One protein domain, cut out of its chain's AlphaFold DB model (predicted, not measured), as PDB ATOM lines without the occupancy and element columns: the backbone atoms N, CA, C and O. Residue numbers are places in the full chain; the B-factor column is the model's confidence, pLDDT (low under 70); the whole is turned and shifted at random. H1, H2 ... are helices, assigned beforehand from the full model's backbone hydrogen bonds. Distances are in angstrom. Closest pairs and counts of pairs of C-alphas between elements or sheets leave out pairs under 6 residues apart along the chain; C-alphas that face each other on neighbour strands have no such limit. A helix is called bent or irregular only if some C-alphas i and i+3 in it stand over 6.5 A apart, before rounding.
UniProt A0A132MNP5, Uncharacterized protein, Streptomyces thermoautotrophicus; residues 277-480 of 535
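What this domain is: This is residues 277 to 480 of the 535 residues of an uncharacterized protein of Streptomyces thermoautotrophicus (UniProt A0A132MNP5). Five helices, H1, H2, H3, H4 and H6, form an up-and-down bundle, each running against the one before it, with H3 in the middle between the pair H1 and H2 and the pair H4 and H6. Beyond the end of the bundle where H1 finishes, H9 and H10 make a helical hairpin, joined to H1 through short H8, and a long link then folds back from H10 toward the bundle, where short H11 lies near H1. The printed part has 204 residues with eleven named helices, H1 to H11 in order, and no named strand; 140 residues are in helices and the class is all helix. It is compact, with a radius of gyration of the C-alphas of 16.6 A, and its C-alphas span 50 by 41 by 29 A.

Where its parts are: H1, residues 287 to 306, begins with C-alpha 287 at (-5.132, 9.037, -16.706) and is 28.5 A long from first to last C-alpha. H2, residues 316 to 329, is 19.9 A long. H3, residues 336 to 355, is 29.4 A long and ends with C-alpha 355 at (14.331, 22.248, -32.386); it has a kink of 25 degrees near residue 343 and is irregular, with C-alphas 337 and 340 at 8.0 A. H4, residues 359 to 374, is 22.5 A long. H5, residues 377 to 381, is irregular too, with C-alphas 377 and 380 at 7.0 A. H6, residues 384 to 402, is 27.1 A long. H7 is residues 408 to 415, H8 residues 418 to 421 and H9 residues 431 to 441. H10, residues 444 to 462, is 27.2 A long. H11, residues 476 to 479, ends with C-alpha 479 at (-0.868, 7.181, -27.768).

How they stand to each other: In the bundle, H1 and H2 form a helical hairpin, opposite ways at a shallow tilt of 23 degrees, with their closest C-alphas, Ala 297 and Ala 322, 4.4 A apart. H3 is the hub and touches five helices. It touches H1 the same way at a shallow tilt of 19 degrees, closest at the C-alphas of Ala 287 and Ala 338, 6.3 A. H3 forms a hairpin with H2 at a tilt of 32 degrees, only just shallow, closest at the C-alphas of Ala 326 and Ala 345, 5.0 A. H3 and H4 are a hairpin at 20 degrees, with the C-alphas of Ala 350 and Ala 362 4.3 A apart. H4 touches H6 opposite ways at 34 degrees, only just shallow, closest at the C-alphas of Lys 363 and Leu 397, 6.1 A. H1 and H4 are apart. H3 touches H7 with residues 351 to 355 alone, closest at the C-alphas of Phe 355 and Arg 412, 4.8 A, and only just touches H5, with 3 pairs of C-alphas within 8 A, closest Leu 340 and Met 381 at 6.9 A. H8 touches H1, closest at the C-alphas of Val 421 and Ala 306, 5.0 A, and H10, closest at those of Pro 418 and Ala 453, 4.6 A. H9 and H10 are a hairpin at a shallow tilt of 11 degrees, closest at the C-alphas of Arg 439 and Lys 447, 5.9 A. H11 only just touches H1, with 3 pairs of C-alphas within 8 A, closest Leu 479 and Arg 295 at 5.9 A. In H1, H2, H4, H6, H7 and H10 every O i to N i+4 pair is within hydrogen-bond range; the figures are 14 of 16 in H3, 5 of 7 in H9 and 0 of 1 in H5, where 1 of 2 O i to N i+3 pairs is, while H8 and H11 are too short for an O i to N i+4 pair.

The domain as a whole: The two C-alphas farthest apart are those of Ala 377 and Thr 444, 52.4 A. The printed part has no cut. The link H10 to H11, residues 463 to 475, is long. Mean pLDDT of the printed part is 86.9, and it is under 70 at residues 332 to 337, 375 to 381, 404 to 405 and 463 to 467.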
ATOM      1  N   PRO A 277     -12.081  20.745 -24.769       86.81
ATOM      2  CA  PRO A 277     -11.917  22.039 -25.422       86.81
ATOM      3  C   PRO A 277     -10.615  22.103 -26.227       86.81
ATOM      4  O   PRO A 277      -9.536  21.846 -25.694       86.81
ATOM      5  N   GLU A 278     -10.697  22.525 -27.490       83.88
ATOM      6  CA  GLU A 278      -9.543  22.537 -28.400       83.88
ATOM      7  C   GLU A 278      -8.528  23.648 -28.110       83.88
ATOM      8  O   GLU A 278      -7.322  23.474 -28.275       83.88
ATOM      9  N   GLU A 279      -9.006  24.808 -27.662       81.62
ATOM     10  CA  GLU A 279      -8.184  26.016 -27.532       81.62
ATOM     11  C   GLU A 279      -7.308  26.032 -26.271       81.62
ATOM     12  O   GLU A 279      -6.373  26.831 -26.157       81.62
ATOM     13  N   LYS A 280      -7.625  25.186 -25.284       86.00
ATOM     14  CA  LYS A 280      -7.021  25.230 -23.949       86.00
ATOM     15  C   LYS A 280      -6.184  23.982 -23.682       86.00
ATOM     16  O   LYS A 280      -6.637  22.877 -23.963       86.00
ATOM     17  N   PRO A 281      -5.012  24.123 -23.035       89.75
ATOM     18  CA  PRO A 281      -4.257  22.965 -22.593       89.75
ATOM     19  C   PRO A 281      -5.059  22.080 -21.632       89.75
ATOM     20  O   PRO A 281      -5.620  22.557 -20.639       89.75
ATOM     21  N   ILE A 282      -5.055  20.777 -21.895       92.19
ATOM     22  CA  ILE A 282      -5.747  19.764 -21.101       92.19
ATOM     23  C   ILE A 282      -4.941  19.513 -19.825       92.19
ATOM     24  O   ILE A 282      -3.779  19.095 -19.867       92.19
ATOM     25  N   ARG A 283      -5.560  19.761 -18.666       89.44
ATOM     26  CA  ARG A 283      -4.942  19.502 -17.358       89.44
ATOM     27  C   ARG A 283      -4.970  18.002 -17.050       89.44
ATOM     28  O   ARG A 283      -6.046  17.419 -17.111       89.44
ATOM     29  N   PRO A 284      -3.850  17.377 -16.642       88.44
ATOM     30  CA  PRO A 284      -3.781  15.934 -16.407       88.44
ATOM     31  C   PRO A 284      -4.396  15.526 -15.056       88.44
ATOM     32  O   PRO A 284      -3.694  15.081 -14.150       88.44
ATOM     33  N   LEU A 285      -5.709  15.710 -14.902       87.06
ATOM     34  CA  LEU A 285      -6.445  15.392 -13.670       87.06
ATOM     35  C   LEU A 285      -6.610  13.880 -13.464       87.06
ATOM     36  O   LEU A 285      -6.553  13.386 -12.341       87.06
ATOM     37  N   THR A 286      -6.788  13.136 -14.557       88.25
ATOM     38  CA  THR A 286      -6.920  11.673 -14.567       88.25
ATOM     39  C   THR A 286      -5.985  11.062 -15.615       88.25
ATOM     40  O   THR A 286      -5.330  11.777 -16.378       88.25
ATOM     41  N   ALA A 287      -5.910   9.727 -15.674       88.12
ATOM     42  CA  ALA A 287      -5.132   9.037 -16.706       88.12
ATOM     43  C   ALA A 287      -5.646   9.337 -18.128       88.12
ATOM     44  O   ALA A 287      -4.824   9.531 -19.020       88.12
ATOM     45  N   PHE A 288      -6.968   9.448 -18.306       91.06
ATOM     46  CA  PHE A 288      -7.596   9.886 -19.555       91.06
ATOM     47  C   PHE A 288      -7.094  11.271 -19.978       91.06
ATOM     48  O   PHE A 288      -6.547  11.423 -21.063       91.06
ATOM     49  N   HIS A 289      -7.185  12.268 -19.091       90.94
ATOM     50  CA  HIS A 289      -6.752  13.631 -19.411       90.94
ATOM     51  C   HIS A 289      -5.256  13.714 -19.746       90.94
ATOM     52  O   HIS A 289      -4.845  14.509 -20.588       90.94
ATOM     53  N   ALA A 290      -4.425  12.898 -19.092       90.75
ATOM     54  CA  ALA A 290      -3.008  12.799 -19.423       90.75
ATOM     55  C   ALA A 290      -2.775  12.192 -20.816       90.75
ATOM     56  O   ALA A 290      -1.909  12.666 -21.548       90.75
ATOM     57  N   TRP A 291      -3.540  11.157 -21.173       92.50
ATOM     58  CA  TRP A 291      -3.493  10.513 -22.484       92.50
ATOM     59  C   TRP A 291      -3.971  11.460 -23.592       92.50
ATOM     60  O   TRP A 291      -3.212  11.711 -24.524       92.50
ATOM     61  N   ALA A 292      -5.146  12.077 -23.434       93.38
ATOM     62  CA  ALA A 292      -5.705  13.036 -24.389       93.38
ATOM     63  C   ALA A 292      -4.800  14.268 -24.541       93.38
ATOM     64  O   ALA A 292      -4.501  14.716 -25.643       93.38
ATOM     65  N   GLY A 293      -4.257  14.778 -23.430       93.12
ATOM     66  CA  GLY A 293      -3.275  15.859 -23.467       93.12
ATOM     67  C   GLY A 293      -2.000  15.485 -24.229       93.12
ATOM     68  O   GLY A 293      -1.439  16.324 -24.931       93.12
ATOM     69  N   MET A 294      -1.523  14.243 -24.107       93.50
ATOM     70  CA  MET A 294      -0.338  13.781 -24.833       93.50
ATOM     71  C   MET A 294      -0.625  13.599 -26.331       93.50
ATOM     72  O   MET A 294       0.198  14.003 -27.152       93.50
ATOM     73  N   ARG A 295      -1.790  13.042 -26.688       94.06
ATOM     74  CA  ARG A 295      -2.253  12.940 -28.080       94.06
ATOM     75  C   ARG A 295      -2.369  14.310 -28.731       94.06
ATOM     76  O   ARG A 295      -1.699  14.543 -29.732       94.06
ATOM     77  N   ARG A 296      -3.054  15.257 -28.082       94.38
ATOM     78  CA  ARG A 296      -3.147  16.649 -28.543       94.38
ATOM     79  C   ARG A 296      -1.767  17.283 -28.731       94.38
ATOM     80  O   ARG A 296      -1.518  17.914 -29.751       94.38
ATOM     81  N   ALA A 297      -0.838  17.110 -27.782       95.31
ATOM     82  CA  ALA A 297       0.528  17.629 -27.928       95.31
ATOM     83  C   ALA A 297       1.253  17.040 -29.148       95.31
ATOM     84  O   ALA A 297       2.015  17.742 -29.810       95.31
ATOM     85  N   TYR A 298       1.029  15.756 -29.428       95.62
ATOM     86  CA  TYR A 298       1.609  15.066 -30.569       95.62
ATOM     87  C   TYR A 298       0.990  15.499 -31.903       95.62
ATOM     88  O   TYR A 298       1.725  15.764 -32.849       95.62
ATOM     89  N   GLU A 299      -0.331  15.634 -31.981       94.56
ATOM     90  CA  GLU A 299      -1.035  16.122 -33.175       94.56
ATOM     91  C   GLU A 299      -0.608  17.555 -33.514       94.56
ATOM     92  O   GLU A 299      -0.132  17.811 -34.618       94.56
ATOM     93  N   LEU A 300      -0.610  18.455 -32.523       95.69
ATOM     94  CA  LEU A 300      -0.112  19.829 -32.672       95.69
ATOM     95  C   LEU A 300       1.351  19.883 -33.138       95.69
ATOM     96  O   LEU A 300       1.741  20.790 -33.874       95.69
ATOM     97  N   LEU A 301       2.178  18.923 -32.708       95.50
ATOM     98  CA  LEU A 301       3.560  18.797 -33.167       95.50
ATOM     99  C   LEU A 301       3.621  18.434 -34.653       95.50
ATOM    100  O   LEU A 301       4.361  19.072 -35.407       95.50
ATOM    101  N   VAL A 302       2.872  17.406 -35.060       95.25
ATOM    102  CA  VAL A 302       2.832  16.931 -36.448       95.25
ATOM    103  C   VAL A 302       2.310  18.037 -37.360       95.25
ATOM    104  O   VAL A 302       2.991  18.383 -38.324       95.25
ATOM    105  N   ASP A 303       1.187  18.661 -37.014       94.38
ATOM    106  CA  ASP A 303       0.583  19.750 -37.788       94.38
ATOM    107  C   ASP A 303       1.471  20.999 -37.809       94.38
ATOM    108  O   ASP A 303       1.637  21.658 -38.839       94.38
ATOM    109  N   GLY A 304       2.127  21.291 -36.683       94.81
ATOM    110  CA  GLY A 304       3.115  22.356 -36.571       94.81
ATOM    111  C   GLY A 304       4.266  22.197 -37.566       94.81
ATOM    112  O   GLY A 304       4.703  23.175 -38.178       94.81
ATOM    113  N   HIS A 305       4.737  20.971 -37.779       93.38
ATOM    114  CA  HIS A 305       5.781  20.672 -38.758       93.38
ATOM    115  C   HIS A 305       5.257  20.470 -40.182       93.38
ATOM    116  O   HIS A 305       5.995  20.754 -41.123       93.38
ATOM    117  N   ALA A 306       4.001  20.067 -40.372       92.75
ATOM    118  CA  ALA A 306       3.407  19.880 -41.696       92.75
ATOM    119  C   ALA A 306       3.408  21.169 -42.540       92.75
ATOM    120  O   ALA A 306       3.442  21.109 -43.766       92.75
ATOM    121  N   ALA A 307       3.436  22.342 -41.896       90.94
ATOM    122  CA  ALA A 307       3.562  23.644 -42.555       90.94
ATOM    123  C   ALA A 307       4.980  23.953 -43.087       90.94
ATOM    124  O   ALA A 307       5.179  24.952 -43.781       90.94
ATOM    125  N   GLN A 308       5.982  23.125 -42.774       87.56
ATOM    126  CA  GLN A 308       7.380  23.400 -43.108       87.56
ATOM    127  C   GLN A 308       7.723  23.549 -44.587       87.56
ATOM    128  O   GLN A 308       8.575  24.386 -44.892       87.56
ATOM    129  N   PRO A 309       7.091  22.810 -45.516       86.94
ATOM    130  CA  PRO A 309       7.330  23.016 -46.938       86.94
ATOM    131  C   PRO A 309       6.985  24.430 -47.426       86.94
ATOM    132  O   PRO A 309       7.489  24.834 -48.462       86.94
ATOM    133  N   HIS A 310       6.158  25.179 -46.687       86.62
ATOM    134  CA  HIS A 310       5.783  26.562 -47.005       86.62
ATOM    135  C   HIS A 310       6.461  27.597 -46.101       86.62
ATOM    136  O   HIS A 310       6.627  28.752 -46.480       86.62
ATOM    137  N   ASN A 311       6.834  27.204 -44.885       84.31
ATOM    138  CA  ASN A 311       7.490  28.067 -43.916       84.31
ATOM    139  C   ASN A 311       8.591  27.271 -43.211       84.31
ATOM    140  O   ASN A 311       8.255  26.419 -42.394       84.31
ATOM    141  N   PRO A 312       9.888  27.577 -43.395       79.25
ATOM    142  CA  PRO A 312      10.981  26.835 -42.756       79.25
ATOM    143  C   PRO A 312      10.848  26.713 -41.231       79.25
ATOM    144  O   PRO A 312      11.405  25.801 -40.612       79.25
ATOM    145  N   ARG A 313      10.094  27.624 -40.595       79.31
ATOM    146  CA  ARG A 313       9.845  27.586 -39.156       79.31
ATOM    147  C   ARG A 313       8.714  26.652 -38.711       79.31
ATOM    148  O   ARG A 313       8.593  26.440 -37.505       79.31
ATOM    149  N   GLY A 314       7.952  26.080 -39.639       87.19
ATOM    150  CA  GLY A 314       6.676  25.422 -39.369       87.19
ATOM    151  C   GLY A 314       5.596  26.433 -38.981       87.19
ATOM    152  O   GLY A 314       5.741  27.632 -39.221       87.19
ATOM    153  N   ASN A 315       4.524  25.961 -38.352       93.62
ATOM    154  CA  ASN A 315       3.528  26.810 -37.715       93.62
ATOM    155  C   ASN A 315       3.936  27.062 -36.246       93.62
ATOM    156  O   ASN A 315       3.763  26.179 -35.400       93.62
ATOM    157  N   PRO A 316       4.484  28.247 -35.910       91.75
ATOM    158  CA  PRO A 316       5.003  28.516 -34.572       91.75
ATOM    159  C   PRO A 316       3.909  28.516 -33.498       91.75
ATOM    160  O   PRO A 316       4.202  28.218 -32.343       91.75
ATOM    161  N   GLN A 317       2.660  28.825 -33.855       93.81
ATOM    162  CA  GLN A 317       1.546  28.818 -32.910       93.81
ATOM    163  C   GLN A 317       1.247  27.394 -32.432       93.81
ATOM    164  O   GLN A 317       1.221  27.162 -31.223       93.81
ATOM    165  N   LEU A 318       1.125  26.438 -33.359       95.12
ATOM    166  CA  LEU A 318       0.878  25.029 -33.030       95.12
ATOM    167  C   LEU A 318       2.048  24.418 -32.249       95.12
ATOM    168  O   LEU A 318       1.842  23.751 -31.237       95.12
ATOM    169  N   LEU A 319       3.291  24.720 -32.639       94.38
ATOM    170  CA  LEU A 319       4.479  24.242 -31.920       94.38
ATOM    171  C   LEU A 319       4.570  24.809 -30.491       94.38
ATOM    172  O   LEU A 319       4.957  24.094 -29.565       94.38
ATOM    173  N   ASN A 320       4.181  26.071 -30.282       94.75
ATOM    174  CA  ASN A 320       4.111  26.669 -28.946       94.75
ATOM    175  C   ASN A 320       2.990  26.052 -28.095       94.75
ATOM    176  O   ASN A 320       3.180  25.850 -26.894       94.75
ATOM    177  N   GLN A 321       1.846  25.720 -28.699       95.69
ATOM    178  CA  GLN A 321       0.765  25.000 -28.021       95.69
ATOM    179  C   GLN A 321       1.202  23.577 -27.639       95.69
ATOM    180  O   GLN A 321       1.017  23.178 -26.488       95.69
ATOM    181  N   ALA A 322       1.879  22.854 -28.540       95.81
ATOM    182  CA  ALA A 322       2.474  21.546 -28.255       95.81
ATOM    183  C   ALA A 322       3.473  21.625 -27.088       95.81
ATOM    184  O   ALA A 322       3.421  20.815 -26.159       95.81
ATOM    185  N   TYR A 323       4.337  22.648 -27.080       95.56
ATOM    186  CA  TYR A 323       5.274  22.907 -25.984       95.56
ATOM    187  C   TYR A 323       4.549  23.156 -24.656       95.56
ATOM    188  O   TYR A 323       4.909  22.568 -23.635       95.56
ATOM    189  N   ALA A 324       3.526  24.017 -24.655       94.50
ATOM    190  CA  ALA A 324       2.755  24.340 -23.458       94.50
ATOM    191  C   ALA A 324       2.044  23.103 -22.887       94.50
ATOM    192  O   ALA A 324       2.121  22.858 -21.680       94.50
ATOM    193  N   GLN A 325       1.424  22.292 -23.748       95.00
ATOM    194  CA  GLN A 325       0.760  21.049 -23.364       95.00
ATOM    195  C   GLN A 325       1.756  20.023 -22.797       95.00
ATOM    196  O   GLN A 325       1.547  19.501 -21.702       95.00
ATOM    197  N   ALA A 326       2.881  19.777 -23.476       94.38
ATOM    198  CA  ALA A 326       3.907  18.842 -23.006       94.38
ATOM    199  C   ALA A 326       4.530  19.281 -21.674       94.38
ATOM    200  O   ALA A 326       4.717  18.475 -20.759       94.38
ATOM    201  N   LYS A 327       4.794  20.584 -21.520       93.25
ATOM    202  CA  LYS A 327       5.283  21.163 -20.266       93.25
ATOM    203  C   LYS A 327       4.275  20.981 -19.127       93.25
ATOM    204  O   LYS A 327       4.685  20.674 -18.008       93.25
ATOM    205  N   LEU A 328       2.978  21.131 -19.400       91.06
ATOM    206  CA  LEU A 328       1.917  20.905 -18.417       91.06
ATOM    207  C   LEU A 328       1.879  19.441 -17.951       91.06
ATOM    208  O   LEU A 328       1.828  19.193 -16.746       91.06
ATOM    209  N   LEU A 329       1.998  18.477 -18.867       90.00
ATOM    210  CA  LEU A 329       2.073  17.041 -18.547       90.00
ATOM    211  C   LEU A 329       3.316  16.680 -17.714       90.00
ATOM    212  O   LEU A 329       3.303  15.732 -16.930       90.00
ATOM    213  N   MET A 330       4.388  17.463 -17.831       86.38
ATOM    214  CA  MET A 330       5.608  17.300 -17.041       86.38
ATOM    215  C   MET A 330       5.506  17.843 -15.604       86.38
ATOM    216  O   MET A 330       6.414  17.608 -14.795       86.38
ATOM    217  N   THR A 331       4.406  18.499 -15.223       77.38
ATOM    218  CA  THR A 331       4.168  18.912 -13.829       77.38
ATOM    219  C   THR A 331       3.807  17.709 -12.933       77.38
ATOM    220  O   THR A 331       3.402  16.652 -13.408       77.38
ATOM    221  N   ARG A 332       4.078  17.801 -11.621       59.03
ATOM    222  CA  ARG A 332       4.183  16.674 -10.657       59.03
ATOM    223  C   ARG A 332       2.875  15.920 -10.317       59.03
ATOM    224  O   ARG A 332       2.855  15.157  -9.357       59.03
ATOM    225  N   THR A 333       1.803  16.096 -11.083       59.41
ATOM    226  CA  THR A 333       0.439  15.636 -10.758       59.41
ATOM    227  C   THR A 333       0.002  14.342 -11.454       59.41
ATOM    228  O   THR A 333      -1.111  13.882 -11.219       59.41
ATOM    229  N   LEU A 334       0.851  13.712 -12.275       65.19
ATOM    230  CA  LEU A 334       0.463  12.487 -12.983       65.19
ATOM    231  C   LEU A 334       0.315  11.273 -12.039       65.19
ATOM    232  O   LEU A 334       1.214  11.011 -11.231       65.19
ATOM    233  N   PRO A 335      -0.755  10.463 -12.178       64.50
ATOM    234  CA  PRO A 335      -0.896   9.206 -11.448       64.50
ATOM    235  C   PRO A 335       0.313   8.287 -11.671       64.50
ATOM    236  O   PRO A 335       0.808   8.170 -12.791       64.50
ATOM    237  N   LYS A 336       0.756   7.552 -10.636       64.06
ATOM    238  CA  LYS A 336       1.937   6.654 -10.704       64.06
ATOM    239  C   LYS A 336       1.909   5.683 -11.899       64.06
ATOM    240  O   LYS A 336       2.961   5.339 -12.424       64.06
ATOM    241  N   LYS A 337       0.713   5.261 -12.330       63.62
ATOM    242  CA  LYS A 337       0.484   4.341 -13.459       63.62
ATOM    243  C   LYS A 337       0.652   4.989 -14.847       63.62
ATOM    244  O   LYS A 337       0.777   4.260 -15.820       63.62
ATOM    245  N   ALA A 338       0.722   6.319 -14.943       72.06
ATOM    246  CA  ALA A 338       0.876   7.078 -16.190       72.06
ATOM    247  C   ALA A 338       2.336   7.500 -16.471       72.06
ATOM    248  O   ALA A 338       2.588   8.473 -17.179       72.06
ATOM    249  N   TRP A 339       3.319   6.786 -15.909       78.44
ATOM    250  CA  TRP A 339       4.738   7.115 -16.089       78.44
ATOM    251  C   TRP A 339       5.179   7.102 -17.560       78.44
ATOM    252  O   TRP A 339       5.964   7.962 -17.952       78.44
ATOM    253  N   LEU A 340       4.656   6.179 -18.378       86.00
ATOM    254  CA  LEU A 340       4.968   6.138 -19.809       86.00
ATOM    255  C   LEU A 340       4.554   7.443 -20.506       86.00
ATOM    256  O   LEU A 340       5.367   8.035 -21.200       86.00
ATOM    257  N   LEU A 341       3.360   7.971 -20.216       88.25
ATOM    258  CA  LEU A 341       2.898   9.256 -20.757       88.25
ATOM    259  C   LEU A 341       3.777  10.431 -20.310       88.25
ATOM    260  O   LEU A 341       4.032  11.344 -21.085       88.25
ATOM    261  N   ARG A 342       4.292  10.399 -19.073       87.12
ATOM    262  CA  ARG A 342       5.266  11.396 -18.608       87.12
ATOM    263  C   ARG A 342       6.581  11.311 -19.382       87.12
ATOM    264  O   ARG A 342       7.147  12.340 -19.733       87.12
ATOM    265  N   LEU A 343       7.076  10.096 -19.613       89.69
ATOM    266  CA  LEU A 343       8.288   9.868 -20.395       89.69
ATOM    267  C   LEU A 343       8.108  10.387 -21.828       89.69
ATOM    268  O   LEU A 343       8.987  11.086 -22.326       89.69
ATOM    269  N   GLU A 344       6.959  10.107 -22.444       93.19
ATOM    270  CA  GLU A 344       6.608  10.603 -23.776       93.19
ATOM    271  C   GLU A 344       6.523  12.128 -23.825       93.19
ATOM    272  O   GLU A 344       7.150  12.751 -24.683       93.19
ATOM    273  N   ALA A 345       5.831  12.747 -22.867       93.44
ATOM    274  CA  ALA A 345       5.731  14.201 -22.774       93.44
ATOM    275  C   ALA A 345       7.109  14.853 -22.599       93.44
ATOM    276  O   ALA A 345       7.407  15.864 -23.231       93.44
ATOM    277  N   GLY A 346       7.976  14.256 -21.777       93.62
ATOM    278  CA  GLY A 346       9.345  14.716 -21.580       93.62
ATOM    279  C   GLY A 346      10.213  14.561 -22.833       93.62
ATOM    280  O   GLY A 346      10.975  15.469 -23.161       93.62
ATOM    281  N   ASN A 347      10.065  13.459 -23.570       95.19
ATOM    282  CA  ASN A 347      10.755  13.247 -24.842       95.19
ATOM    283  C   ASN A 347      10.287  14.234 -25.925       95.19
ATOM    284  O   ASN A 347      11.115  14.826 -26.615       95.19
ATOM    285  N   LEU A 348       8.975  14.466 -26.032       95.81
ATOM    286  CA  LEU A 348       8.397  15.461 -26.937       95.81
ATOM    287  C   LEU A 348       8.867  16.879 -26.579       95.81
ATOM    288  O   LEU A 348       9.248  17.655 -27.456       95.81
ATOM    289  N   LEU A 349       8.904  17.208 -25.286       95.56
ATOM    290  CA  LEU A 349       9.414  18.488 -24.804       95.56
ATOM    291  C   LEU A 349      10.905  18.660 -25.130       95.56
ATOM    292  O   LEU A 349      11.303  19.726 -25.592       95.56
ATOM    293  N   ALA A 350      11.723  17.617 -24.951       95.19
ATOM    294  CA  ALA A 350      13.138  17.638 -25.322       95.19
ATOM    295  C   ALA A 350      13.337  17.841 -26.831       95.19
ATOM    296  O   ALA A 350      14.207  18.615 -27.229       95.19
ATOM    297  N   TYR A 351      12.504  17.215 -27.666       94.94
ATOM    298  CA  TYR A 351      12.499  17.449 -29.110       94.94
ATOM    299  C   TYR A 351      12.211  18.917 -29.452       94.94
ATOM    300  O   TYR A 351      12.976  19.539 -30.189       94.94
ATOM    301  N   LEU A 352      11.156  19.501 -28.871       93.75
ATOM    302  CA  LEU A 352      10.798  20.907 -29.091       93.75
ATOM    303  C   LEU A 352      11.886  21.873 -28.597       93.75
ATOM    304  O   LEU A 352      12.166  22.874 -29.256       93.75
ATOM    305  N   LEU A 353      12.537  21.566 -27.472       92.62
ATOM    306  CA  LEU A 353      13.684  22.324 -26.964       92.62
ATOM    307  C   LEU A 353      14.876  22.248 -27.924       92.62
ATOM    308  O   LEU A 353      15.459  23.281 -28.253       92.62
ATOM    309  N   ALA A 354      15.215  21.055 -28.415       89.88
ATOM    310  CA  ALA A 354      16.295  20.867 -29.380       89.88
ATOM    311  C   ALA A 354      16.016  21.613 -30.694       89.88
ATOM    312  O   ALA A 354      16.879  22.336 -31.192       89.88
ATOM    313  N   PHE A 355      14.784  21.521 -31.202       87.81
ATOM    314  CA  PHE A 355      14.331  22.248 -32.386       87.81
ATOM    315  C   PHE A 355      14.360  23.774 -32.191       87.81
ATOM    316  O   PHE A 355      14.707  24.511 -33.112       87.81
ATOM    317  N   GLY A 356      14.058  24.252 -30.980       87.06
ATOM    318  CA  GLY A 356      14.180  25.653 -30.568       87.06
ATOM    319  C   GLY A 356      15.603  26.098 -30.201       87.06
ATOM    320  O   GLY A 356      15.762  27.143 -29.574       87.06
ATOM    321  N   SER A 357      16.631  25.311 -30.546       84.31
ATOM    322  CA  SER A 357      18.051  25.589 -30.267       84.31
ATOM    323  C   SER A 357      18.427  25.666 -28.778       84.31
ATOM    324  O   SER A 357      19.426  26.287 -28.417       84.31
ATOM    325  N   ARG A 358      17.666  25.000 -27.903       89.44
ATOM    326  CA  ARG A 358      17.906  24.883 -26.452       89.44
ATOM    327  C   ARG A 358      18.442  23.489 -26.106       89.44
ATOM    328  O   ARG A 358      17.856  22.749 -25.319       89.44
ATOM    329  N   LEU A 359      19.561  23.113 -26.735       88.50
ATOM    330  CA  LEU A 359      20.135  21.759 -26.653       88.50
ATOM    331  C   LEU A 359      20.540  21.333 -25.240       88.50
ATOM    332  O   LEU A 359      20.316  20.179 -24.880       88.50
ATOM    333  N   ALA A 360      21.129  22.237 -24.452       89.44
ATOM    334  CA  ALA A 360      21.537  21.936 -23.079       89.44
ATOM    335  C   ALA A 360      20.323  21.525 -22.231       89.44
ATOM    336  O   ALA A 360      20.321  20.457 -21.633       89.44
ATOM    337  N   GLU A 361      19.238  22.297 -22.305       92.81
ATOM    338  CA  GLU A 361      17.997  22.004 -21.583       92.81
ATOM    339  C   GLU A 361      17.328  20.711 -22.069       92.81
ATOM    340  O   GLU A 361      16.831  19.929 -21.260       92.81
ATOM    341  N   ALA A 362      17.341  20.451 -23.383       92.81
ATOM    342  CA  ALA A 362      16.852  19.190 -23.939       92.81
ATOM    343  C   ALA A 362      17.644  17.988 -23.395       92.81
ATOM    344  O   ALA A 362      17.063  16.964 -23.028       92.81
ATOM    345  N   LYS A 363      18.974  18.118 -23.327       92.88
ATOM    346  CA  LYS A 363      19.886  17.082 -22.833       92.88
ATOM    347  C   LYS A 363      19.688  16.835 -21.342       92.88
ATOM    348  O   LYS A 363      19.511  15.681 -20.955       92.88
ATOM    349  N   ASP A 364      19.650  17.888 -20.534       93.75
ATOM    350  CA  ASP A 364      19.432  17.798 -19.087       93.75
ATOM    351  C   ASP A 364      18.081  17.148 -18.771       93.75
ATOM    352  O   ASP A 364      17.990  16.281 -17.898       93.75
ATOM    353  N   LEU A 365      17.042  17.476 -19.545       93.44
ATOM    354  CA  LEU A 365      15.729  16.849 -19.423       93.44
ATOM    355  C   LEU A 365      15.782  15.339 -19.704       93.44
ATOM    356  O   LEU A 365      15.277  14.552 -18.901       93.44
ATOM    357  N   LEU A 366      16.411  14.906 -20.805       93.06
ATOM    358  CA  LEU A 366      16.541  13.474 -21.104       93.06
ATOM    359  C   LEU A 366      17.427  12.738 -20.085       93.06
ATOM    360  O   LEU A 366      17.151  11.579 -19.771       93.06
ATOM    361  N   ILE A 367      18.465  13.386 -19.544       93.19
ATOM    362  CA  ILE A 367      19.294  12.834 -18.460       93.19
ATOM    363  C   ILE A 367      18.449  12.634 -17.201       93.19
ATOM    364  O   ILE A 367      18.455  11.532 -16.651       93.19
ATOM    365  N   SER A 368      17.667  13.639 -16.802       90.12
ATOM    366  CA  SER A 368      16.767  13.555 -15.649       90.12
ATOM    367  C   SER A 368      15.744  12.423 -15.805       90.12
ATOM    368  O   SER A 368      15.595  11.598 -14.906       90.12
ATOM    369  N   LEU A 369      15.114  12.285 -16.979       88.25
ATOM    370  CA  LEU A 369      14.192  11.175 -17.267       88.25
ATOM    371  C   LEU A 369      14.886   9.803 -17.198       88.25
ATOM    372  O   LEU A 369      14.313   8.823 -16.710       88.25
ATOM    373  N   ARG A 370      16.133   9.723 -17.676       88.38
ATOM    374  CA  ARG A 370      16.958   8.508 -17.639       88.38
ATOM    375  C   ARG A 370      17.330   8.117 -16.207       88.38
ATOM    376  O   ARG A 370      17.352   6.925 -15.890       88.38
ATOM    377  N   GLU A 371      17.641   9.087 -15.358       85.94
ATOM    378  CA  GLU A 371      17.947   8.885 -13.938       85.94
ATOM    379  C   GLU A 371      16.702   8.471 -13.152       85.94
ATOM    380  O   GLU A 371      16.737   7.465 -12.441       85.94
ATOM    381  N   ASP A 372      15.568   9.134 -13.387       80.06
ATOM    382  CA  ASP A 372      14.270   8.767 -12.812       80.06
ATOM    383  C   ASP A 372      13.858   7.324 -13.152       80.06
ATOM    384  O   ASP A 372      13.208   6.651 -12.344       80.06
ATOM    385  N   TYR A 373      14.227   6.839 -14.344       76.38
ATOM    386  CA  TYR A 373      14.030   5.448 -14.756       76.38
ATOM    387  C   TYR A 373      14.979   4.474 -14.038       76.38
ATOM    388  O   TYR A 373      14.569   3.373 -13.661       76.38
ATOM    389  N   ARG A 374      16.250   4.854 -13.840       75.25
ATOM    390  CA  ARG A 374      17.261   4.016 -13.167       75.25
ATOM    391  C   ARG A 374      16.986   3.848 -11.673       75.25
ATOM    392  O   ARG A 374      17.232   2.763 -11.150       75.25
ATOM    393  N   ASN A 375      16.439   4.873 -11.027       68.00
ATOM    394  CA  ASN A 375      16.310   4.967  -9.574       68.00
ATOM    395  C   ASN A 375      15.031   4.321  -8.987       68.00
ATOM    396  O   ASN A 375      14.684   4.612  -7.845       68.00
ATOM    397  N   GLY A 376      14.294   3.449  -9.700       60.88
ATOM    398  CA  GLY A 376      13.077   2.863  -9.110       60.88
ATOM    399  C   GLY A 376      12.458   1.627  -9.768       60.88
ATOM    400  O   GLY A 376      12.892   1.143 -10.812       60.88
ATOM    401  N   ALA A 377      11.353   1.161  -9.163       55.88
ATOM    402  CA  ALA A 377      10.484   0.041  -9.576       55.88
ATOM    403  C   ALA A 377       9.805   0.206 -10.962       55.88
ATOM    404  O   ALA A 377       8.951  -0.588 -11.351       55.88
ATOM    405  N   LYS A 378      10.187   1.240 -11.721       63.56
ATOM    406  CA  LYS A 378       9.563   1.705 -12.969       63.56
ATOM    407  C   LYS A 378      10.076   0.986 -14.222       63.56
ATOM    408  O   LYS A 378       9.474   1.127 -15.282       63.56
ATOM    409  N   LYS A 379      11.139   0.171 -14.111       62.41
ATOM    410  CA  LYS A 379      11.686  -0.632 -15.227       62.41
ATOM    411  C   LYS A 379      10.653  -1.548 -15.888       62.41
ATOM    412  O   LYS A 379      10.730  -1.779 -17.082       62.41
ATOM    413  N   ARG A 380       9.675  -2.049 -15.125       65.44
ATOM    414  CA  ARG A 380       8.616  -2.931 -15.647       65.44
ATOM    415  C   ARG A 380       7.532  -2.192 -16.444       65.44
ATOM    416  O   ARG A 380       6.693  -2.846 -17.043       65.44
ATOM    417  N   MET A 381       7.522  -0.856 -16.429       69.56
ATOM    418  CA  MET A 381       6.443  -0.034 -16.999       69.56
ATOM    419  C   MET A 381       6.807   0.648 -18.323       69.56
ATOM    420  O   MET A 381       5.963   1.332 -18.894       69.56
ATOM    421  N   VAL A 382       8.052   0.517 -18.790       78.25
ATOM    422  CA  VAL A 382       8.517   1.121 -20.045       78.25
ATOM    423  C   VAL A 382       8.984  -0.000 -20.969       78.25
ATOM    424  O   VAL A 382       9.876  -0.759 -20.577       78.25
ATOM    425  N   PRO A 383       8.425  -0.121 -22.183       85.81
ATOM    426  CA  PRO A 383       8.895  -1.094 -23.159       85.81
ATOM    427  C   PRO A 383      10.384  -0.912 -23.483       85.81
ATOM    428  O   PRO A 383      10.898   0.207 -23.565       85.81
ATOM    429  N   ASN A 384      11.093  -2.020 -23.718       85.94
ATOM    430  CA  ASN A 384      12.518  -1.983 -24.076       85.94
ATOM    431  C   ASN A 384      12.781  -1.161 -25.350       85.94
ATOM    432  O   ASN A 384      13.832  -0.529 -25.464       85.94
ATOM    433  N   THR A 385      11.826  -1.155 -26.283       87.00
ATOM    434  CA  THR A 385      11.840  -0.349 -27.512       87.00
ATOM    435  C   THR A 385      11.843   1.147 -27.199       87.00
ATOM    436  O   THR A 385      12.748   1.852 -27.645       87.00
ATOM    437  N   ALA A 386      10.928   1.611 -26.343       88.00
ATOM    438  CA  ALA A 386      10.856   3.004 -25.898       88.00
ATOM    439  C   ALA A 386      12.146   3.443 -25.184       88.00
ATOM    440  O   ALA A 386      12.683   4.528 -25.413       88.00
ATOM    441  N   TRP A 387      12.703   2.563 -24.347       88.19
ATOM    442  CA  TRP A 387      13.963   2.824 -23.655       88.19
ATOM    443  C   TRP A 387      15.167   2.906 -24.605       88.19
ATOM    444  O   TRP A 387      16.065   3.726 -24.399       88.19
ATOM    445  N   ALA A 388      15.214   2.066 -25.640       88.25
ATOM    446  CA  ALA A 388      16.251   2.134 -26.664       88.25
ATOM    447  C   ALA A 388      16.158   3.439 -27.472       88.25
ATOM    448  O   ALA A 388      17.184   4.093 -27.671       88.25
ATOM    449  N   ALA A 389      14.944   3.855 -27.845       89.38
ATOM    450  CA  ALA A 389      14.695   5.121 -28.531       89.38
ATOM    451  C   ALA A 389      15.130   6.333 -27.684       89.38
ATOM    452  O   ALA A 389      15.811   7.221 -28.191       89.38
ATOM    453  N   LEU A 390      14.859   6.329 -26.371       91.44
ATOM    454  CA  LEU A 390      15.305   7.398 -25.468       91.44
ATOM    455  C   LEU A 390      16.836   7.523 -25.448       91.44
ATOM    456  O   LEU A 390      17.377   8.628 -25.502       91.44
ATOM    457  N   LYS A 391      17.555   6.391 -25.376       90.56
ATOM    458  CA  LYS A 391      19.026   6.398 -25.426       90.56
ATOM    459  C   LYS A 391      19.538   6.925 -26.759       90.56
ATOM    460  O   LYS A 391      20.490   7.693 -26.750       90.56
ATOM    461  N   ALA A 392      18.915   6.526 -27.867       90.19
ATOM    462  CA  ALA A 392      19.276   7.013 -29.192       90.19
ATOM    463  C   ALA A 392      19.097   8.537 -29.287       90.19
ATOM    464  O   ALA A 392      20.031   9.229 -29.685       90.19
ATOM    465  N   ASN A 393      17.968   9.073 -28.809       92.88
ATOM    466  CA  ASN A 393      17.725  10.518 -28.755       92.88
ATOM    467  C   ASN A 393      18.772  11.245 -27.893       92.88
ATOM    468  O   ASN A 393      19.322  12.262 -28.312       92.88
ATOM    469  N   LEU A 394      19.123  10.703 -26.722       92.31
ATOM    470  CA  LEU A 394      20.176  11.278 -25.879       92.31
ATOM    471  C   LEU A 394      21.564  11.217 -26.543       92.31
ATOM    472  O   LEU A 394      22.343  12.161 -26.425       92.31
ATOM    473  N   SER A 395      21.879  10.138 -27.262       90.38
ATOM    474  CA  SER A 395      23.117  10.023 -28.042       90.38
ATOM    475  C   SER A 395      23.187  11.054 -29.171       90.38
ATOM    476  O   SER A 395      24.258  11.617 -29.393       90.38
ATOM    477  N   LEU A 396      22.065  11.351 -29.839       89.12
ATOM    478  CA  LEU A 396      21.986  12.428 -30.832       89.12
ATOM    479  C   LEU A 396      22.261  13.795 -30.195       89.12
ATOM    480  O   LEU A 396      23.101  14.539 -30.697       89.12
ATOM    481  N   LEU A 397      21.638  14.091 -29.050       89.25
ATOM    482  CA  LEU A 397      21.884  15.339 -28.318       89.25
ATOM    483  C   LEU A 397      23.349  15.484 -27.883       89.25
ATOM    484  O   LEU A 397      23.909  16.571 -28.006       89.25
ATOM    485  N   ASN A 398      23.987  14.404 -27.416       89.62
ATOM    486  CA  ASN A 398      25.415  14.417 -27.081       89.62
ATOM    487  C   ASN A 398      26.269  14.745 -28.306       89.62
ATOM    488  O   ASN A 398      27.052  15.693 -28.261       89.62
ATOM    489  N   LYS A 399      26.032  14.037 -29.416       87.56
ATOM    490  CA  LYS A 399      26.730  14.255 -30.684       87.56
ATOM    491  C   LYS A 399      26.599  15.699 -31.163       87.56
ATOM    492  O   LYS A 399      27.581  16.270 -31.616       87.56
ATOM    493  N   TRP A 400      25.414  16.303 -31.068       86.25
ATOM    494  CA  TRP A 400      25.226  17.706 -31.450       86.25
ATOM    495  C   TRP A 400      25.898  18.673 -30.475       86.25
ATOM    496  O   TRP A 400      26.475  19.656 -30.923       86.25
ATOM    497  N   SER A 401      25.880  18.384 -29.169       83.06
ATOM    498  CA  SER A 401      26.522  19.233 -28.153       83.06
ATOM    499  C   SER A 401      28.053  19.243 -28.223       83.06
ATOM    500  O   SER A 401      28.672  20.224 -27.830       83.06
ATOM    501  N   GLU A 402      28.665  18.168 -28.723       84.69
ATOM    502  CA  GLU A 402      30.124  18.017 -28.827       84.69
ATOM    503  C   GLU A 402      30.712  18.696 -30.074       84.69
ATOM    504  O   GLU A 402      31.921  18.921 -30.151       84.69
ATOM    505  N   ARG A 403      29.882  19.042 -31.066       82.69
ATOM    506  CA  ARG A 403      30.364  19.691 -32.286       82.69
ATOM    507  C   ARG A 403      30.583  21.190 -32.038       82.69
ATOM    508  O   ARG A 403      29.634  21.942 -31.851       82.69
ATOM    509  N   GLN A 404      31.842  21.629 -32.103       60.12
ATOM    510  CA  GLN A 404      32.248  23.024 -31.857       60.12
ATOM    511  C   GLN A 404      31.759  24.035 -32.917       60.12
ATOM    512  O   GLN A 404      31.691  25.223 -32.620       60.12
ATOM    513  N   TYR A 405      31.402  23.582 -34.127       65.25
ATOM    514  CA  TYR A 405      31.081  24.444 -35.276       65.25
ATOM    515  C   TYR A 405      29.785  24.024 -35.982       65.25
ATOM    516  O   TYR A 405      29.799  23.718 -37.170       65.25
ATOM    517  N   VAL A 406      28.668  23.961 -35.255       71.56
ATOM    518  CA  VAL A 406      27.344  23.725 -35.860       71.56
ATOM    519  C   VAL A 406      26.459  24.925 -35.604       71.56
ATOM    520  O   VAL A 406      26.324  25.396 -34.473       71.56
ATOM    521  N   THR A 407      25.846  25.424 -36.666       79.69
ATOM    522  CA  THR A 407      24.869  26.501 -36.588       79.69
ATOM    523  C   THR A 407      23.575  26.017 -35.932       79.69
ATOM    524  O   THR A 407      23.217  24.837 -35.947       79.69
ATOM    525  N   ARG A 408      22.812  26.954 -35.364       77.06
ATOM    526  CA  ARG A 408      21.488  26.658 -34.789       77.06
ATOM    527  C   ARG A 408      20.528  26.047 -35.814       77.06
ATOM    528  O   ARG A 408      19.681  25.236 -35.448       77.06
ATOM    529  N   GLU A 409      20.668  26.438 -37.076       77.88
ATOM    530  CA  GLU A 409      19.843  25.979 -38.192       77.88
ATOM    531  C   GLU A 409      20.186  24.545 -38.595       77.88
ATOM    532  O   GLU A 409      19.280  23.726 -38.725       77.88
ATOM    533  N   GLU A 410      21.470  24.191 -38.668       79.94
ATOM    534  CA  GLU A 410      21.903  22.816 -38.950       79.94
ATOM    535  C   GLU A 410      21.438  21.834 -37.871       79.94
ATOM    536  O   GLU A 410      20.884  20.783 -38.186       79.94
ATOM    537  N   VAL A 411      21.585  22.188 -36.586       76.81
ATOM    538  CA  VAL A 411      21.057  21.368 -35.481       76.81
ATOM    539  C   VAL A 411      19.552  21.184 -35.622       76.81
ATOM    540  O   VAL A 411      19.041  20.082 -35.436       76.81
ATOM    541  N   ARG A 412      18.828  22.260 -35.932       79.62
ATOM    542  CA  ARG A 412      17.376  22.227 -36.085       79.62
ATOM    543  C   ARG A 412      16.955  21.299 -37.221       79.62
ATOM    544  O   ARG A 412      16.039  20.497 -37.035       79.62
ATOM    545  N   GLU A 413      17.618  21.392 -38.372       80.31
ATOM    546  CA  GLU A 413      17.375  20.509 -39.510       80.31
ATOM    547  C   GLU A 413      17.697  19.049 -39.162       80.31
ATOM    548  O   GLU A 413      16.882  18.167 -39.431       80.31
ATOM    549  N   GLU A 414      18.830  18.775 -38.508       81.19
ATOM    550  CA  GLU A 414      19.223  17.422 -38.089       81.19
ATOM    551  C   GLU A 414      18.306  16.833 -37.005       81.19
ATOM    552  O   GLU A 414      18.017  15.634 -37.023       81.19
ATOM    553  N   ALA A 415      17.809  17.655 -36.081       78.38
ATOM    554  CA  ALA A 415      16.918  17.210 -35.015       78.38
ATOM    555  C   ALA A 415      15.524  16.856 -35.523       78.38
ATOM    556  O   ALA A 415      14.887  15.942 -34.998       78.38
ATOM    557  N   MET A 416      15.072  17.550 -36.564       84.50
ATOM    558  CA  MET A 416      13.742  17.405 -37.136       84.50
ATOM    559  C   MET A 416      13.441  15.964 -37.547       84.50
ATOM    560  O   MET A 416      14.218  15.328 -38.263       84.50
ATOM    561  N   ASN A 417      12.281  15.464 -37.132       91.00
ATOM    562  CA  ASN A 417      11.789  14.165 -37.561       91.00
ATOM    563  C   ASN A 417      11.190  14.297 -38.980       91.00
ATOM    564  O   ASN A 417      10.225  15.042 -39.167       91.00
ATOM    565  N   PRO A 418      11.736  13.596 -39.993       92.88
ATOM    566  CA  PRO A 418      11.358  13.800 -41.390       92.88
ATOM    567  C   PRO A 418       9.922  13.366 -41.719       92.88
ATOM    568  O   PRO A 418       9.375  13.833 -42.714       92.88
ATOM    569  N   TYR A 419       9.288  12.518 -40.901       94.31
ATOM    570  CA  TYR A 419       7.883  12.144 -41.100       94.31
ATOM    571  C   TYR A 419       6.939  13.331 -40.868       94.31
ATOM    572  O   TYR A 419       6.002  13.531 -41.641       94.31
ATOM    573  N   PHE A 420       7.231  14.179 -39.876       94.25
ATOM    574  CA  PHE A 420       6.387  15.332 -39.554       94.25
ATOM    575  C   PHE A 420       6.412  16.404 -40.649       94.25
ATOM    576  O   PHE A 420       5.405  17.054 -40.891       94.25
ATOM    577  N   VAL A 421       7.525  16.524 -41.384       93.00
ATOM    578  CA  VAL A 421       7.636  17.399 -42.567       93.00
ATOM    579  C   VAL A 421       6.631  17.004 -43.655       93.00
ATOM    580  O   VAL A 421       6.158  17.844 -44.415       93.00
ATOM    581  N   LEU A 422       6.298  15.712 -43.740       94.44
ATOM    582  CA  LEU A 422       5.298  15.183 -44.669       94.44
ATOM    583  C   LEU A 422       3.869  15.251 -44.093       94.44
ATOM    584  O   LEU A 422       2.921  14.847 -44.773       94.44
ATOM    585  N   GLY A 423       3.708  15.753 -42.864       93.06
ATOM    586  CA  GLY A 423       2.453  15.746 -42.115       93.06
ATOM    587  C   GLY A 423       2.009  14.339 -41.723       93.06
ATOM    588  O   GLY A 423       0.826  14.034 -41.792       93.06
ATOM    589  N   LEU A 424       2.958  13.453 -41.404       94.19
ATOM    590  CA  LEU A 424       2.673  12.067 -41.045       94.19
ATOM    591  C   LEU A 424       3.197  11.718 -39.652       94.19
ATOM    592  O   LEU A 424       4.259  12.211 -39.261       94.19
ATOM    593  N   PRO A 425       2.534  10.783 -38.946       92.44
ATOM    594  CA  PRO A 425       3.085  10.177 -37.745       92.44
ATOM    595  C   PRO A 425       4.454   9.532 -37.995       92.44
ATOM    596  O   PRO A 425       4.765   9.053 -39.092       92.44
ATOM    597  N   HIS A 426       5.267   9.484 -36.944       90.38
ATOM    598  CA  HIS A 426       6.581   8.848 -36.976       90.38
ATOM    599  C   HIS A 426       6.469   7.373 -37.381       90.38
ATOM    600  O   HIS A 426       5.689   6.620 -36.802       90.38
ATOM    601  N   GLY A 427       7.260   6.961 -38.375       88.75
ATOM    602  CA  GLY A 427       7.260   5.582 -38.867       88.75
ATOM    603  C   GLY A 427       6.064   5.216 -39.753       88.75
ATOM    604  O   GLY A 427       5.893   4.036 -40.049       88.75
ATOM    605  N   SER A 428       5.246   6.186 -40.186       91.38
ATOM    606  CA  SER A 428       4.101   5.915 -41.064       91.38
ATOM    607  C   SER A 428       4.536   5.218 -42.366       91.38
ATOM    608  O   SER A 428       5.415   5.740 -43.062       91.38
ATOM    609  N   PRO A 429       3.917   4.082 -42.750       92.12
ATOM    610  CA  PRO A 429       4.251   3.367 -43.984       92.12
ATOM    611  C   PRO A 429       3.826   4.131 -45.249       92.12
ATOM    612  O   PRO A 429       4.336   3.874 -46.339       92.12
ATOM    613  N   GLU A 430       2.932   5.113 -45.118       94.19
ATOM    614  CA  GLU A 430       2.353   5.858 -46.241       94.19
ATOM    615  C   GLU A 430       3.234   7.011 -46.746       94.19
ATOM    616  O   GLU A 430       2.860   7.741 -47.672       94.19
ATOM    617  N   TRP A 431       4.428   7.182 -46.174       94.62
ATOM    618  CA  TRP A 431       5.308   8.316 -46.454       94.62
ATOM    619  C   TRP A 431       5.642   8.487 -47.942       94.62
ATOM    620  O   TRP A 431       5.690   9.616 -48.432       94.62
ATOM    621  N   ASN A 432       5.795   7.389 -48.692       95.38
ATOM    622  CA  ASN A 432       6.043   7.427 -50.137       95.38
ATOM    623  C   ASN A 432       4.873   8.058 -50.904       95.38
ATOM    624  O   ASN A 432       5.077   8.925 -51.760       95.38
ATOM    625  N   ARG A 433       3.641   7.640 -50.581       95.31
ATOM    626  CA  ARG A 433       2.412   8.141 -51.208       95.31
ATOM    627  C   ARG A 433       2.224   9.621 -50.891       95.31
ATOM    628  O   ARG A 433       1.979  10.415 -51.800       95.31
ATOM    629  N   ARG A 434       2.401  10.004 -49.623       95.06
ATOM    630  CA  ARG A 434       2.263  11.396 -49.179       95.06
ATOM    631  C   ARG A 434       3.317  12.314 -49.794       95.06
ATOM    632  O   ARG A 434       2.973  13.392 -50.273       95.06
ATOM    633  N   TRP A 435       4.576  11.878 -49.866       96.00
ATOM    634  CA  TRP A 435       5.636  12.617 -50.563       96.00
ATOM    635  C   TRP A 435       5.290  12.853 -52.039       96.00
ATOM    636  O   TRP A 435       5.421  13.974 -52.533       96.00
ATOM    637  N   ALA A 436       4.810  11.820 -52.744       94.81
ATOM    638  CA  ALA A 436       4.433  11.934 -54.150       94.81
ATOM    639  C   ALA A 436       3.274  12.923 -54.362       94.81
ATOM    640  O   ALA A 436       3.279  13.667 -55.343       94.81
ATOM    641  N   GLN A 437       2.311  12.958 -53.437       94.50
ATOM    642  CA  GLN A 437       1.220  13.932 -53.437       94.50
ATOM    643  C   GLN A 437       1.745  15.362 -53.238       94.50
ATOM    644  O   GLN A 437       1.500  16.217 -54.087       94.50
ATOM    645  N   LEU A 438       2.516  15.609 -52.171       93.00
ATOM    646  CA  LEU A 438       3.059  16.934 -51.840       93.00
ATOM    647  C   LEU A 438       3.965  17.485 -52.950       93.00
ATOM    648  O   LEU A 438       3.920  18.666 -53.280       93.00
ATOM    649  N   ARG A 439       4.758  16.627 -53.598       94.25
ATOM    650  CA  ARG A 439       5.647  17.038 -54.694       94.25
ATOM    651  C   ARG A 439       4.904  17.675 -55.872       94.25
ATOM    652  O   ARG A 439       5.511  18.467 -56.590       94.25
ATOM    653  N   ARG A 440       3.631  17.333 -56.095       93.00
ATOM    654  CA  ARG A 440       2.823  17.889 -57.194       93.00
ATOM    655  C   ARG A 440       2.297  19.291 -56.889       93.00
ATOM    656  O   ARG A 440       2.105  20.053 -57.826       93.00
ATOM    657  N   SER A 441       2.082  19.621 -55.616       90.00
ATOM    658  CA  SER A 441       1.446  20.873 -55.185       90.00
ATOM    659  C   SER A 441       2.423  21.938 -54.681       90.00
ATOM    660  O   SER A 441       2.027  23.089 -54.533       90.00
ATOM    661  N   LEU A 442       3.675  21.574 -54.392       92.81
ATOM    662  CA  LEU A 442       4.679  22.486 -53.837       92.81
ATOM    663  C   LEU A 442       5.522  23.192 -54.914       92.81
ATOM    664  O   LEU A 442       5.777  22.658 -56.003       92.81
ATOM    665  N   ASP A 443       6.006  24.380 -54.564       91.56
ATOM    666  CA  ASP A 443       7.010  25.137 -55.310       91.56
ATOM    667  C   ASP A 443       8.409  24.493 -55.209       91.56
ATOM    668  O   ASP A 443       8.588  23.399 -54.663       91.56
ATOM    669  N   THR A 444       9.416  25.120 -55.824       91.56
ATOM    670  CA  THR A 444      10.790  24.592 -55.852       91.56
ATOM    671  C   THR A 444      11.374  24.453 -54.447       91.56
ATOM    672  O   THR A 444      11.962  23.413 -54.137       91.56
ATOM    673  N   ASP A 445      11.155  25.443 -53.584       88.19
ATOM    674  CA  ASP A 445      11.701  25.466 -52.228       88.19
ATOM    675  C   ASP A 445      11.038  24.400 -51.347       88.19
ATOM    676  O   ASP A 445      11.726  23.578 -50.731       88.19
ATOM    677  N   GLY A 446       9.708  24.289 -51.390       89.56
ATOM    678  CA  GLY A 446       8.980  23.226 -50.704       89.56
ATOM    679  C   GLY A 446       9.373  21.833 -51.198       89.56
ATOM    680  O   GLY A 446       9.529  20.906 -50.395       89.56
ATOM    681  N   LYS A 447       9.630  21.669 -52.506       92.81
ATOM    682  CA  LYS A 447      10.150  20.415 -53.081       92.81
ATOM    683  C   LYS A 447      11.514  20.035 -52.510       92.81
ATOM    684  O   LYS A 447      11.744  18.844 -52.288       92.81
ATOM    685  N   ILE A 448      12.415  20.992 -52.281       91.56
ATOM    686  CA  ILE A 448      13.724  20.726 -51.662       91.56
ATOM    687  C   ILE A 448      13.522  20.162 -50.253       91.56
ATOM    688  O   ILE A 448      14.083  19.111 -49.931       91.56
ATOM    689  N   VAL A 449      12.660  20.796 -49.454       90.69
ATOM    690  CA  VAL A 449      12.357  20.384 -48.076       90.69
ATOM    691  C   VAL A 449      11.819  18.947 -48.022       90.69
ATOM    692  O   VAL A 449      12.381  18.100 -47.321       90.69
ATOM    693  N   ILE A 450      10.792  18.618 -48.814       93.69
ATOM    694  CA  ILE A 450      10.209  17.263 -48.797       93.69
ATOM    695  C   ILE A 450      11.137  16.199 -49.407       93.69
ATOM    696  O   ILE A 450      11.056  15.027 -49.034       93.69
ATOM    697  N   ASN A 451      12.029  16.565 -50.338       94.25
ATOM    698  CA  ASN A 451      13.017  15.631 -50.883       94.25
ATOM    699  C   ASN A 451      14.070  15.282 -49.832       94.25
ATOM    700  O   ASN A 451      14.347  14.099 -49.654       94.25
ATOM    701  N   ARG A 452      14.566  16.270 -49.072       91.25
ATOM    702  CA  ARG A 452      15.456  16.018 -47.929       91.25
ATOM    703  C   ARG A 452      14.790  15.105 -46.897       91.25
ATOM    704  O   ARG A 452      15.426  14.174 -46.408       91.25
ATOM    705  N   ALA A 453      13.508  15.325 -46.592       92.31
ATOM    706  CA  ALA A 453      12.754  14.460 -45.683       92.31
ATOM    707  C   ALA A 453      12.690  13.006 -46.189       92.31
ATOM    708  O   ALA A 453      13.052  12.085 -45.454       92.31
ATOM    709  N   LYS A 454      12.328  12.797 -47.464       93.94
ATOM    710  CA  LYS A 454      12.373  11.478 -48.119       93.94
ATOM    711  C   LYS A 454      13.748  10.826 -47.992       93.94
ATOM    712  O   LYS A 454      13.832   9.654 -47.632       93.94
ATOM    713  N   ASP A 455      14.813  11.551 -48.322       92.06
ATOM    714  CA  ASP A 455      16.161  10.984 -48.360       92.06
ATOM    715  C   ASP A 455      16.612  10.547 -46.958       92.06
ATOM    716  O   ASP A 455      17.192   9.475 -46.800       92.06
ATOM    717  N   ARG A 456      16.229  11.298 -45.917       90.31
ATOM    718  CA  ARG A 456      16.462  10.924 -44.512       90.31
ATOM    719  C   ARG A 456      15.658   9.706 -44.072       90.31
ATOM    720  O   ARG A 456      16.197   8.860 -43.359       90.31
ATOM    721  N   ILE A 457      14.400   9.581 -44.505       91.25
ATOM    722  CA  ILE A 457      13.592   8.379 -44.246       91.25
ATOM    723  C   ILE A 457      14.256   7.161 -44.899       91.25
ATOM    724  O   ILE A 457      14.485   6.156 -44.225       91.25
ATOM    725  N   LYS A 458      14.666   7.266 -46.170       89.81
ATOM    726  CA  LYS A 458      15.378   6.190 -46.880       89.81
ATOM    727  C   LYS A 458      16.701   5.816 -46.211       89.81
ATOM    728  O   LYS A 458      16.960   4.633 -46.011       89.81
ATOM    729  N   ALA A 459      17.507   6.803 -45.820       86.12
ATOM    730  CA  ALA A 459      18.765   6.575 -45.114       86.12
ATOM    731  C   ALA A 459      18.544   5.857 -43.772       86.12
ATOM    732  O   ALA A 459      19.309   4.965 -43.411       86.12
ATOM    733  N   SER A 460      17.466   6.188 -43.052       83.81
ATOM    734  CA  SER A 460      17.121   5.518 -41.792       83.81
ATOM    735  C   SER A 460      16.747   4.047 -41.972       83.81
ATOM    736  O   SER A 460      17.149   3.223 -41.158       83.81
ATOM    737  N   ALA A 461      16.071   3.696 -43.072       80.69
ATOM    738  CA  ALA A 461      15.751   2.304 -43.390       80.69
ATOM    739  C   ALA A 461      17.018   1.467 -43.649       80.69
ATOM    740  O   ALA A 461      17.050   0.279 -43.341       80.69
ATOM    741  N   GLN A 462      18.075   2.094 -44.175       75.38
ATOM    742  CA  GLN A 462      19.374   1.459 -44.422       75.38
ATOM    743  C   GLN A 462      20.264   1.401 -43.168       75.38
ATOM    744  O   GLN A 462      21.066   0.482 -43.029       75.38
ATOM    745  N   ALA A 463      20.118   2.351 -42.237       67.62
ATOM    746  CA  ALA A 463      20.922   2.455 -41.012       67.62
ATOM    747  C   ALA A 463      20.535   1.452 -39.898       67.62
ATOM    748  O   ALA A 463      21.170   1.412 -38.840       67.62
ATOM    749  N   GLY A 464      19.501   0.629 -40.106       65.56
ATOM    750  CA  GLY A 464      19.061  -0.376 -39.140       65.56
ATOM    751  C   GLY A 464      18.441   0.235 -37.876       65.56
ATOM    752  O   GLY A 464      17.501   1.018 -37.950       65.56
ATOM    753  N   ARG A 465      18.926  -0.155 -36.686       59.50
ATOM    754  CA  ARG A 465      18.278   0.164 -35.391       59.50
ATOM    755  C   ARG A 465      18.523   1.584 -34.865       59.50
ATOM    756  O   ARG A 465      17.867   1.974 -33.902       59.50
ATOM    757  N   SER A 466      19.468   2.339 -35.428       63.59
ATOM    758  CA  SER A 466      19.807   3.680 -34.936       63.59
ATOM    759  C   SER A 466      19.283   4.745 -35.887       63.59
ATOM    760  O   SER A 466      19.861   4.978 -36.947       63.59
ATOM    761  N   LEU A 467      18.211   5.430 -35.491       69.75
ATOM    762  CA  LEU A 467      17.667   6.531 -36.279       69.75
ATOM    763  C   LEU A 467      18.630   7.733 -36.256       69.75
ATOM    764  O   LEU A 467      19.113   8.104 -35.185       69.75
ATOM    765  N   PRO A 468      18.901   8.377 -37.405       75.81
ATOM    766  CA  PRO A 468      19.760   9.561 -37.474       75.81
ATOM    767  C   PRO A 468      19.025  10.858 -37.085       75.81
ATOM    768  O   PRO A 468      19.504  11.950 -37.380       75.81
ATOM    769  N   PHE A 469      17.839  10.754 -36.487       84.69
ATOM    770  CA  PHE A 469      16.975  11.867 -36.105       84.69
ATOM    771  C   PHE A 469      16.155  11.506 -34.870       84.69
ATOM    772  O   PHE A 469      16.057  10.337 -34.496       84.69
ATOM    773  N   PHE A 470      15.565  12.519 -34.245       88.00
ATOM    774  CA  PHE A 470      14.846  12.368 -32.988       88.00
ATOM    775  C   PHE A 470      13.566  11.532 -33.168       88.00
ATOM    776  O   PHE A 470      12.708  11.856 -33.993       88.00
ATOM    777  N   ALA A 471      13.420  10.463 -32.385       89.75
ATOM    778  CA  ALA A 471      12.220   9.629 -32.362       89.75
ATOM    779  C   ALA A 471      11.163  10.234 -31.425       89.75
ATOM    780  O   ALA A 471      11.429  10.414 -30.232       89.75
ATOM    781  N   VAL A 472       9.980  10.556 -31.958       91.94
ATOM    782  CA  VAL A 472       8.825  11.061 -31.194       91.94
ATOM    783  C   VAL A 472       7.537  10.469 -31.788       91.94
ATOM    784  O   VAL A 472       7.314  10.651 -32.988       91.94
ATOM    785  N   PRO A 473       6.671   9.811 -30.996       92.94
ATOM    786  CA  PRO A 473       6.903   9.364 -29.619       92.94
ATOM    787  C   PRO A 473       7.997   8.282 -29.547       92.94
ATOM    788  O   PRO A 473       8.491   7.812 -30.573       92.94
ATOM    789  N   LEU A 474       8.390   7.897 -28.334       91.44
ATOM    790  CA  LEU A 474       9.255   6.737 -28.094       91.44
ATOM    791  C   LEU A 474       8.497   5.423 -28.322       91.44
ATOM    792  O   LEU A 474       9.087   4.449 -28.790       91.44
ATOM    793  N   ASP A 475       7.205   5.404 -27.995       89.31
ATOM    794  CA  ASP A 475       6.275   4.307 -28.225       89.31
ATOM    795  C   ASP A 475       4.926   4.823 -28.743       89.31
ATOM    796  O   ASP A 475       4.126   5.410 -28.015       89.31
ATOM    797  N   MET A 476       4.639   4.551 -30.019       87.94
ATOM    798  CA  MET A 476       3.352   4.890 -30.633       87.94
ATOM    799  C   MET A 476       2.168   4.203 -29.944       87.94
ATOM    800  O   MET A 476       1.066   4.750 -29.961       87.94
ATOM    801  N   ALA A 477       2.361   3.031 -29.325       88.00
ATOM    802  CA  ALA A 477       1.285   2.327 -28.634       88.00
ATOM    803  C   ALA A 477       0.790   3.096 -27.398       88.00
ATOM    804  O   ALA A 477      -0.385   2.993 -27.055       88.00
ATOM    805  N   ALA A 478       1.635   3.929 -26.779       86.81
ATOM    806  CA  ALA A 478       1.253   4.759 -25.635       86.81
ATOM    807  C   ALA A 478       0.192   5.822 -25.978       86.81
ATOM    808  O   ALA A 478      -0.515   6.292 -25.087       86.81
ATOM    809  N   LEU A 479       0.098   6.205 -27.257       88.50
ATOM    810  CA  LEU A 479      -0.868   7.181 -27.768       88.50
ATOM    811  C   LEU A 479      -2.140   6.526 -28.318       88.50
ATOM    812  O   LEU A 479      -3.099   7.229 -28.630       88.50
ATOM    813  N   ARG A 480      -2.172   5.197 -28.463       86.12
ATOM    814  CA  ARG A 480      -3.378   4.477 -28.889       86.12
ATOM    815  C   ARG A 480      -4.366   4.385 -27.733       86.12
ATOM    816  O   ARG A 480      -3.973   4.412 -26.565       86.12
TER     817      ARG A 480